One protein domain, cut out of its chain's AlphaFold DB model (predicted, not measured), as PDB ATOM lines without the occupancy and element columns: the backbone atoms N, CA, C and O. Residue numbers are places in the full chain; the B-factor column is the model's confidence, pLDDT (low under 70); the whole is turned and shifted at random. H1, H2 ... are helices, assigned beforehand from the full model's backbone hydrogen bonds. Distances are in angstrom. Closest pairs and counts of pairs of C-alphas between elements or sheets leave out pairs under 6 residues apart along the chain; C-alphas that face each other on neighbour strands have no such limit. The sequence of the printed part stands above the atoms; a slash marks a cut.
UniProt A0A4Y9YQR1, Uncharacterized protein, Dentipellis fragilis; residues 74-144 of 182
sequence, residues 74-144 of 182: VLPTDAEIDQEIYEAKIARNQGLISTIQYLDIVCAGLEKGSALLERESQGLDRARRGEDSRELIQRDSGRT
ATOM      1  N   VAL A  74     107.419 113.411 139.411       73.00
ATOM      2  CA  VAL A  74     108.192 112.235 139.010       73.00
ATOM      3  C   VAL A  74     107.921 112.019 137.526       73.00
ATOM      4  O   VAL A  74     106.843 111.559 137.150       73.00
ATOM      5  N   LEU A  75     108.869 112.434 136.688       77.06
ATOM      6  CA  LEU A  75     108.820 112.169 135.256       77.06
ATOM      7  C   LEU A  75     109.206 110.703 134.998       77.06
ATOM      8  O   LEU A  75     110.040 110.166 135.733       77.06
ATOM      9  N   PRO A  76     108.603 110.052 133.989       82.25
ATOM     10  CA  PRO A  76     109.035 108.727 133.565       82.25
ATOM     11  C   PRO A  76     110.481 108.789 133.072       82.25
ATOM     12  O   PRO A  76     110.914 109.813 132.554       82.25
ATOM     13  N   THR A  77     111.225 107.705 133.230       85.44
ATOM     14  CA  THR A  77     112.594 107.591 132.707       85.44
ATOM     15  C   THR A  77     112.595 107.383 131.191       85.44
ATOM     16  O   THR A  77     111.634 106.852 130.631       85.44
ATOM     17  N   ASP A  78     113.699 107.728 130.520       86.19
ATOM     18  CA  ASP A  78     113.869 107.475 129.077       86.19
ATOM     19  C   ASP A  78     113.603 106.004 128.716       86.19
ATOM     20  O   ASP A  78     112.913 105.707 127.743       86.19
ATOM     21  N   ALA A  79     114.073 105.070 129.552       88.81
ATOM     22  CA  ALA A  79     113.864 103.639 129.351       88.81
ATOM     23  C   ALA A  79     112.381 103.233 129.417       88.81
ATOM     24  O   ALA A  79     111.951 102.353 128.671       88.81
ATOM     25  N   GLU A  80     111.592 103.867 130.287       92.00
ATOM     26  CA  GLU A  80     110.150 103.621 130.386       92.00
ATOM     27  C   GLU A  80     109.408 104.156 129.156       92.00
ATOM     28  O   GLU A  80     108.516 103.479 128.641       92.00
ATOM     29  N   ILE A  81     109.803 105.328 128.645       93.12
ATOM     30  CA  ILE A  81     109.245 105.900 127.410       93.12
ATOM     31  C   ILE A  81     109.565 104.991 126.214       93.12
ATOM     32  O   ILE A  81     108.675 104.647 125.430       93.12
ATOM     33  N   ASP A  82     110.817 104.551 126.094       93.81
ATOM     34  CA  ASP A  82     111.253 103.642 125.032       93.81
ATOM     35  C   ASP A  82     110.519 102.299 125.095       93.81
ATOM     36  O   ASP A  82     110.097 101.762 124.062       93.81
ATOM     37  N   GLN A  83     110.328 101.764 126.303       96.31
ATOM     38  CA  GLN A  83     109.577 100.535 126.514       96.31
ATOM     39  C   GLN A  83     108.112 100.691 126.081       96.31
ATOM     40  O   GLN A  83     107.611  99.844 125.340       96.31
ATOM     41  N   GLU A  84     107.440 101.775 126.473       96.38
ATOM     42  CA  GLU A  84     106.049 102.056 126.095       96.38
ATOM     43  C   GLU A  84     105.882 102.130 124.566       96.38
ATOM     44  O   GLU A  84     104.997 101.487 123.991       96.38
ATOM     45  N   ILE A  85     106.779 102.847 123.879       97.12
ATOM     46  CA  ILE A  85     106.771 102.957 122.412       97.12
ATOM     47  C   ILE A  85     107.029 101.591 121.761       97.12
ATOM     48  O   ILE A  85     106.387 101.231 120.763       97.12
ATOM     49  N   TYR A  86     107.959 100.811 122.311       98.00
ATOM     50  CA  TYR A  86     108.284  99.479 121.812       98.00
ATOM     51  C   TYR A  86     107.101  98.510 121.942       98.00
ATOM     52  O   TYR A  86     106.753  97.818 120.978       98.00
ATOM     53  N   GLU A  87     106.434  98.494 123.094       98.00
ATOM     54  CA  GLU A  87     105.248  97.673 123.339       98.00
ATOM     55  C   GLU A  87     104.083  98.087 122.432       98.00
ATOM     56  O   GLU A  87     103.458  97.229 121.798       98.00
ATOM     57  N   ALA A  88     103.849  99.391 122.263       97.62
ATOM     58  CA  ALA A  88     102.834  99.906 121.347       97.62
ATOM     59  C   ALA A  88     103.104  99.480 119.896       97.62
ATOM     60  O   ALA A  88     102.188  99.096 119.161       97.62
ATOM     61  N   LYS A  89     104.373  99.472 119.475       98.12
ATOM     62  CA  LYS A  89     104.769  98.993 118.146       98.12
ATOM     63  C   LYS A  89     104.456  97.508 117.966       98.12
ATOM     64  O   LYS A  89     103.956  97.119 116.908       98.12
ATOM     65  N   ILE A  90     104.724  96.677 118.975       98.31
ATOM     66  CA  ILE A  90     104.367  95.251 118.950       98.31
ATOM     67  C   ILE A  90     102.849  95.084 118.869       98.31
ATOM     68  O   ILE A  90     102.368  94.369 117.988       98.31
ATOM     69  N   ALA A  91     102.098  95.775 119.727       98.19
ATOM     70  CA  ALA A  91     100.641  95.713 119.760       98.19
ATOM     71  C   ALA A  91     100.029  96.112 118.408       98.19
ATOM     72  O   ALA A  91      99.119  95.446 117.908       98.19
ATOM     73  N   ARG A  92     100.579  97.144 117.757       97.94
ATOM     74  CA  ARG A  92     100.176  97.554 116.408       97.94
ATOM     75  C   ARG A  92     100.456  96.455 115.382       97.94
ATOM     76  O   ARG A  92      99.587  96.141 114.575       97.94
ATOM     77  N   ASN A  93     101.649  95.858 115.409       97.88
ATOM     78  CA  ASN A  93     102.027  94.790 114.477       97.88
ATOM     79  C   ASN A  93     101.161  93.531 114.641       97.88
ATOM     80  O   ASN A  93     100.946  92.807 113.674       97.88
ATOM     81  N   GLN A  94     100.647  93.288 115.847       98.06
ATOM     82  CA  GLN A  94      99.704  92.208 116.149       98.06
ATOM     83  C   GLN A  94      98.243  92.568 115.824       98.06
ATOM     84  O   GLN A  94      97.364  91.720 115.953       98.06
ATOM     85  N   GLY A  95      97.969  93.810 115.410       97.50
ATOM     86  CA  GLY A  95      96.617  94.300 115.139       97.50
ATOM     87  C   GLY A  95      95.772  94.542 116.394       97.50
ATOM     88  O   GLY A  95      94.558  94.677 116.278       97.50
ATOM     89  N   LEU A  96      96.389  94.598 117.581       98.19
ATOM     90  CA  LEU A  96      95.705  94.857 118.853       98.19
ATOM     91  C   LEU A  96      95.306  96.327 119.012       98.19
ATOM     92  O   LEU A  96      94.313  96.626 119.670       98.19
ATOM     93  N   ILE A  97      96.069  97.236 118.399       98.06
ATOM     94  CA  ILE A  97      95.776  98.671 118.376       98.06
ATOM     95  C   ILE A  97      95.759  99.204 116.945       98.06
ATOM     96  O   ILE A  97      96.454  98.710 116.052       98.06
ATOM     97  N   SER A  98      94.960 100.246 116.733       98.12
ATOM     98  CA  SER A  98      94.899 100.958 115.459       98.12
ATOM     99  C   SER A  98      96.156 101.802 115.216       98.12
ATOM    100  O   SER A  98      96.913 102.125 116.132       98.12
ATOM    101  N   THR A  99      96.364 102.221 113.963       97.81
ATOM    102  CA  THR A  99      97.472 103.138 113.637       97.81
ATOM    103  C   THR A  99      97.309 104.500 114.319       97.81
ATOM    104  O   THR A  99      98.315 105.087 114.694       97.81
ATOM    105  N   ILE A 100      96.074 104.978 114.523       98.06
ATOM    106  CA  ILE A 100      95.815 106.251 115.217       98.06
ATOM    107  C   ILE A 100      96.233 106.137 116.686       98.06
ATOM    108  O   ILE A 100      97.048 106.925 117.138       98.06
ATOM    109  N   GLN A 101      95.796 105.083 117.382       98.00
ATOM    110  CA  GLN A 101      96.190 104.838 118.776       98.00
ATOM    111  C   GLN A 101      97.706 104.690 118.942       98.00
ATOM    112  O   GLN A 101      98.273 105.186 119.907       98.00
ATOM    113  N   TYR A 102      98.378 104.024 117.999       98.12
ATOM    114  CA  TYR A 102      99.837 103.946 118.011       98.12
ATOM    115  C   TYR A 102     100.488 105.331 117.879       98.12
ATOM    116  O   TYR A 102     101.437 105.626 118.598       98.12
ATOM    117  N   LEU A 103      99.987 106.179 116.976       97.88
ATOM    118  CA  LEU A 103     100.499 107.541 116.812       97.88
ATOM    119  C   LEU A 103     100.273 108.386 118.066       97.88
ATOM    120  O   LEU A 103     101.192 109.089 118.465       97.88
ATOM    121  N   ASP A 104      99.113 108.265 118.712       98.12
ATOM    122  CA  ASP A 104      98.822 108.972 119.963       98.12
ATOM    123  C   ASP A 104      99.832 108.597 121.061       98.12
ATOM    124  O   ASP A 104     100.361 109.476 121.740       98.12
ATOM    125  N   ILE A 105     100.173 107.307 121.187       96.44
ATOM    126  CA  ILE A 105     101.193 106.836 122.140       96.44
ATOM    127  C   ILE A 105     102.574 107.407 121.796       96.44
ATOM    128  O   ILE A 105     103.291 107.863 122.683       96.44
ATOM    129  N   VAL A 106     102.950 107.425 120.514       97.25
ATOM    130  CA  VAL A 106     104.232 108.001 120.081       97.25
ATOM    131  C   VAL A 106     104.292 109.502 120.374       97.25
ATOM    132  O   VAL A 106     105.307 109.981 120.874       97.25
ATOM    133  N   CYS A 107     103.218 110.245 120.102       97.31
ATOM    134  CA  CYS A 107     103.133 111.669 120.420       97.31
ATOM    135  C   CYS A 107     103.243 111.914 121.930       97.31
ATOM    136  O   CYS A 107     104.051 112.742 122.340       97.31
ATOM    137  N   ALA A 108     102.524 111.146 122.752       95.69
ATOM    138  CA  ALA A 108     102.628 111.237 124.206       95.69
ATOM    139  C   ALA A 108     104.045 110.907 124.711       95.69
ATOM    140  O   ALA A 108     104.551 111.564 125.619       95.69
ATOM    141  N   GLY A 109     104.718 109.922 124.107       94.44
ATOM    142  CA  GLY A 109     106.118 109.605 124.400       94.44
ATOM    143  C   GLY A 109     107.063 110.771 124.090       94.44
ATOM    144  O   GLY A 109     107.920 111.103 124.906       94.44
ATOM    145  N   LEU A 110     106.868 111.447 122.953       94.50
ATOM    146  CA  LEU A 110     107.643 112.638 122.588       94.50
ATOM    147  C   LEU A 110     107.401 113.813 123.544       94.50
ATOM    148  O   LEU A 110     108.350 114.513 123.888       94.50
ATOM    149  N   GLU A 111     106.165 114.022 123.997       94.25
ATOM    150  CA  GLU A 111     105.843 115.051 124.995       94.25
ATOM    151  C   GLU A 111     106.552 114.779 126.330       94.25
ATOM    152  O   GLU A 111     107.173 115.683 126.891       94.25
ATOM    153  N   LYS A 112     106.539 113.523 126.800       92.81
ATOM    154  CA  LYS A 112     107.275 113.098 128.005       92.81
ATOM    155  C   LYS A 112     108.783 113.330 127.852       92.81
ATOM    156  O   LYS A 112     109.399 113.916 128.738       92.81
ATOM    157  N   GLY A 113     109.360 112.933 126.715       91.19
ATOM    158  CA  GLY A 113     110.781 113.146 126.420       91.19
ATOM    159  C   GLY A 113     111.156 114.629 126.335       91.19
ATOM    160  O   GLY A 113     112.200 115.042 126.832       91.19
ATOM    161  N   SER A 114     110.277 115.466 125.775       90.88
ATOM    162  CA  SER A 114     110.473 116.920 125.755       90.88
ATOM    163  C   SER A 114     110.500 117.511 127.165       90.88
ATOM    164  O   SER A 114     111.341 118.362 127.446       90.88
ATOM    165  N   ALA A 115     109.613 117.057 128.054       89.38
ATOM    166  CA  ALA A 115     109.579 117.515 129.441       89.38
ATOM    167  C   ALA A 115     110.848 117.115 130.217       89.38
ATOM    168  O   ALA A 115     111.360 117.911 131.004       89.38
ATOM    169  N   LEU A 116     111.388 115.915 129.966       87.81
ATOM    170  CA  LEU A 116     112.672 115.483 130.532       87.81
ATOM    171  C   LEU A 116     113.827 116.380 130.078       87.81
ATOM    172  O   LEU A 116     114.582 116.869 130.915       87.81
ATOM    173  N   LEU A 117     113.933 116.650 128.774       87.12
ATOM    174  CA  LEU A 117     114.984 117.518 128.228       87.12
ATOM    175  C   LEU A 117     114.899 118.947 128.772       87.12
ATOM    176  O   LEU A 117     115.924 119.568 129.048       87.12
ATOM    177  N   GLU A 118     113.688 119.479 128.935       89.50
ATOM    178  CA  GLU A 118     113.490 120.801 129.526       89.50
ATOM    179  C   GLU A 118     113.945 120.830 130.989       89.50
ATOM    180  O   GLU A 118     114.674 121.742 131.388       89.50
ATOM    181  N   ARG A 119     113.594 119.803 131.773       85.12
ATOM    182  CA  ARG A 119     114.050 119.664 133.161       85.12
ATOM    183  C   ARG A 119     115.572 119.551 133.251       85.12
ATOM    184  O   ARG A 119     116.182 120.244 134.065       85.12
ATOM    185  N   GLU A 120     116.193 118.734 132.401       84.12
ATOM    186  CA  GLU A 120     117.650 118.605 132.343       84.12
ATOM    187  C   GLU A 120     118.303 119.948 131.986       84.12
ATOM    188  O   GLU A 120     119.250 120.369 132.648       84.12
ATOM    189  N   SER A 121     117.763 120.673 131.000       85.88
ATOM    190  CA  SER A 121     118.252 122.004 130.625       85.88
ATOM    191  C   SER A 121     118.179 122.993 131.790       85.88
ATOM    192  O   SER A 121     119.128 123.742 132.023       85.88
ATOM    193  N   GLN A 122     117.076 122.998 132.543       85.50
ATOM    194  CA  GLN A 122     116.918 123.859 133.717       85.50
ATOM    195  C   GLN A 122     117.920 123.501 134.827       85.50
ATOM    196  O   GLN A 122     118.522 124.405 135.416       85.50
ATOM    197  N   GLY A 123     118.146 122.207 135.073       83.25
ATOM    198  CA  GLY A 123     119.172 121.723 136.003       83.25
ATOM    199  C   GLY A 123     120.586 122.120 135.570       83.25
ATOM    200  O   GLY A 123     121.380 122.606 136.372       83.25
ATOM    201  N   LEU A 124     120.903 122.030 134.275       81.94
ATOM    202  CA  LEU A 124     122.186 122.497 133.740       81.94
ATOM    203  C   LEU A 124     122.379 124.007 133.929       81.94
ATOM    204  O   LEU A 124     123.473 124.451 134.285       81.94
ATOM    205  N   ASP A 125     121.331 124.807 133.732       84.50
ATOM    206  CA  ASP A 125     121.389 126.252 133.953       84.50
ATOM    207  C   ASP A 125     121.584 126.609 135.434       84.50
ATOM    208  O   ASP A 125     122.359 127.519 135.749       84.50
ATOM    209  N   ARG A 126     120.944 125.878 136.356       82.31
ATOM    210  CA  ARG A 126     121.185 126.001 137.806       82.31
ATOM    211  C   ARG A 126     122.608 125.592 138.182       82.31
ATOM    212  O   ARG A 126     123.302 126.338 138.878       82.31
ATOM    213  N   ALA A 127     123.093 124.464 137.663       81.44
ATOM    214  CA  ALA A 127     124.462 123.997 137.869       81.44
ATOM    215  C   ALA A 127     125.489 125.025 137.376       81.44
ATOM    216  O   ALA A 127     126.471 125.317 138.062       81.44
ATOM    217  N   ARG A 128     125.233 125.659 136.226       79.25
ATOM    218  CA  ARG A 128     126.073 126.734 135.682       79.25
ATOM    219  C   ARG A 128     126.119 127.970 136.584       79.25
ATOM    220  O   ARG A 128     127.152 128.640 136.625       79.25
ATOM    221  N   ARG A 129     125.031 128.282 137.296       86.12
ATOM    222  CA  ARG A 129     124.984 129.358 138.303       86.12
ATOM    223  C   ARG A 129     125.614 128.961 139.644       86.12
ATOM    224  O   ARG A 129     125.812 129.827 140.491       86.12
ATOM    225  N   GLY A 130     125.980 127.689 139.819       81.50
ATOM    226  CA  GLY A 130     126.502 127.150 141.075       81.50
ATOM    227  C   GLY A 130     125.422 126.933 142.137       81.50
ATOM    228  O   GLY A 130     125.743 126.881 143.321       81.50
ATOM    229  N   GLU A 131     124.156 126.854 141.721       79.75
ATOM    230  CA  GLU A 131     122.992 126.693 142.601       79.75
ATOM    231  C   GLU A 131     122.674 125.219 142.887       79.75
ATOM    232  O   GLU A 131     122.086 124.920 143.923       79.75
ATOM    233  N   ASP A 132     123.081 124.306 141.998       76.88
ATOM    234  CA  ASP A 132     122.747 122.883 142.097       76.88
ATOM    235  C   ASP A 132     123.858 122.039 142.723       76.88
ATOM    236  O   ASP A 132     125.052 122.197 142.445       76.88
ATOM    237  N   SER A 133     123.430 121.078 143.541       78.00
ATOM    238  CA  SER A 133     124.277 119.992 144.019       78.00
ATOM    239  C   SER A 133     124.312 118.848 143.000       78.00
ATOM    240  O   SER A 133     123.425 118.715 142.154       78.00
ATOM    241  N   ARG A 134     125.334 117.986 143.084       76.75
ATOM    242  CA  ARG A 134     125.462 116.799 142.216       76.75
ATOM    243  C   ARG A 134     124.212 115.918 142.296       76.75
ATOM    244  O   ARG A 134     123.769 115.397 141.280       76.75
ATOM    245  N   GLU A 135     123.628 115.809 143.485       76.12
ATOM    246  CA  GLU A 135     122.420 115.031 143.758       76.12
ATOM    247  C   GLU A 135     121.173 115.623 143.081       76.12
ATOM    248  O   GLU A 135     120.308 114.869 142.636       76.12
ATOM    249  N   LEU A 136     121.076 116.953 142.970       77.38
ATOM    250  CA  LEU A 136     119.972 117.620 142.268       77.38
ATOM    251  C   LEU A 136     120.064 117.394 140.757       77.38
ATOM    252  O   LEU A 136     119.098 116.938 140.152       77.38
ATOM    253  N   ILE A 137     121.254 117.566 140.175       75.56
ATOM    254  CA  ILE A 137     121.504 117.289 138.748       75.56
ATOM    255  C   ILE A 137     121.182 115.827 138.416       75.56
ATOM    256  O   ILE A 137     120.573 115.525 137.389       75.56
ATOM    257  N   GLN A 138     121.575 114.906 139.296       77.31
ATOM    258  CA  GLN A 138     121.305 113.482 139.139       77.31
ATOM    259  C   GLN A 138     119.803 113.174 139.195       77.31
ATOM    260  O   GLN A 138     119.290 112.443 138.350       77.31
ATOM    261  N   ARG A 139     119.079 113.766 140.155       78.50
ATOM    262  CA  ARG A 139     117.620 113.628 140.256       78.50
ATOM    263  C   ARG A 139     116.918 114.168 139.013       78.50
ATOM    264  O   ARG A 139     115.983 113.536 138.533       78.50
ATOM    265  N   ASP A 140     117.349 115.321 138.514       74.31
ATOM    266  CA  ASP A 140     116.684 115.999 137.402       74.31
ATOM    267  C   ASP A 140     116.946 115.346 136.049       74.31
ATOM    268  O   ASP A 140     116.057 115.319 135.203       74.31
ATOM    269  N   SER A 141     118.141 114.784 135.865       71.56
ATOM    270  CA  SER A 141     118.504 114.031 134.660       71.56
ATOM    271  C   SER A 141     118.012 112.581 134.672       71.56
ATOM    272  O   SER A 141     118.086 111.906 133.650       71.56
ATOM    273  N   GLY A 142     117.563 112.064 135.822       76.00
ATOM    274  CA  GLY A 142     117.207 110.652 135.985       76.00
ATOM    275  C   GLY A 142     118.389 109.688 135.817       76.00
ATOM    276  O   GLY A 142     118.178 108.477 135.741       76.00
ATOM    277  N   ARG A 143     119.626 110.201 135.754       77.81
ATOM    278  CA  ARG A 143     120.832 109.399 135.533       77.81
ATOM    279  C   ARG A 143     121.294 108.717 136.810       77.81
ATOM    280  O   ARG A 143     121.199 109.234 137.921       77.81
ATOM    281  N   THR A 144     121.875 107.543 136.643       82.06
ATOM    282  CA  THR A 144     122.582 106.842 137.714       82.06
ATOM    283  C   THR A 144     123.946 107.488 137.981       82.06
ATOM    284  O   THR A 144     124.514 108.158 137.117       82.06
TER     285      THR A 144
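What this domain is: This is residues 74 to 144 of the 182 residues of an uncharacterized protein of Dentipellis fragilis (UniProt A0A4Y9YQR1). One long helix, H2, runs nearly the whole length of a rod, and two shorter helices fold back along the same side of it, H1 beside its first half and H3 beside a later part. H1 and H3 follow one another along H2 without meeting, and each makes a helical hairpin with it. The printed part has 71 residues, with three named helices in the order H1, H2, H3 and no named strand; the class is all helix. The whole is loose, with a radius of gyration of the C-alphas of 15.8 A, and spans 51 by 20 by 14 A.

How they stand to each other: Start at H1, residues 78 to 93, which touches H2, residues 99 to 129, at a shallow tilt of 10 degrees, opposite ways. Look for their closest C-alphas at Ile 81 and Gly 109, 5.7 A apart; H2 touches H1 with residues 99 to 113 alone. Farther along, H2 touches H3, residues 134 to 141, with residues 116 to 127 alone, at a shallow tilt of 23 degrees, opposite ways. Here the closest C-alphas are those of Glu 120 and Ser 141, 5.2 A apart. H1 and H3 are apart. In H1, H2 and H3 every O i to N i+4 pair is within hydrogen-bond range.

Where its parts are: Find C-alpha 78 at (113.869, 107.475, 129.077); from there H1 runs 22.7 A to Asn 93. H2 begins at C-alpha 99, at (97.472, 103.138, 113.637), and runs 45.3 A to Arg 129. H3 runs 10.6 A from Arg 134 to C-alpha 141, at (118.504, 114.031, 134.660).

The domain as a whole: The two C-alphas farthest apart, those of Gly 95 and Gly 130, are 51.4 A apart. The printed part has no cut, and both links, H1 to H2 and H2 to H3, are tight. The mean pLDDT of the printed part is 88.7, that of H3 is 76, and no printed residue is under 70.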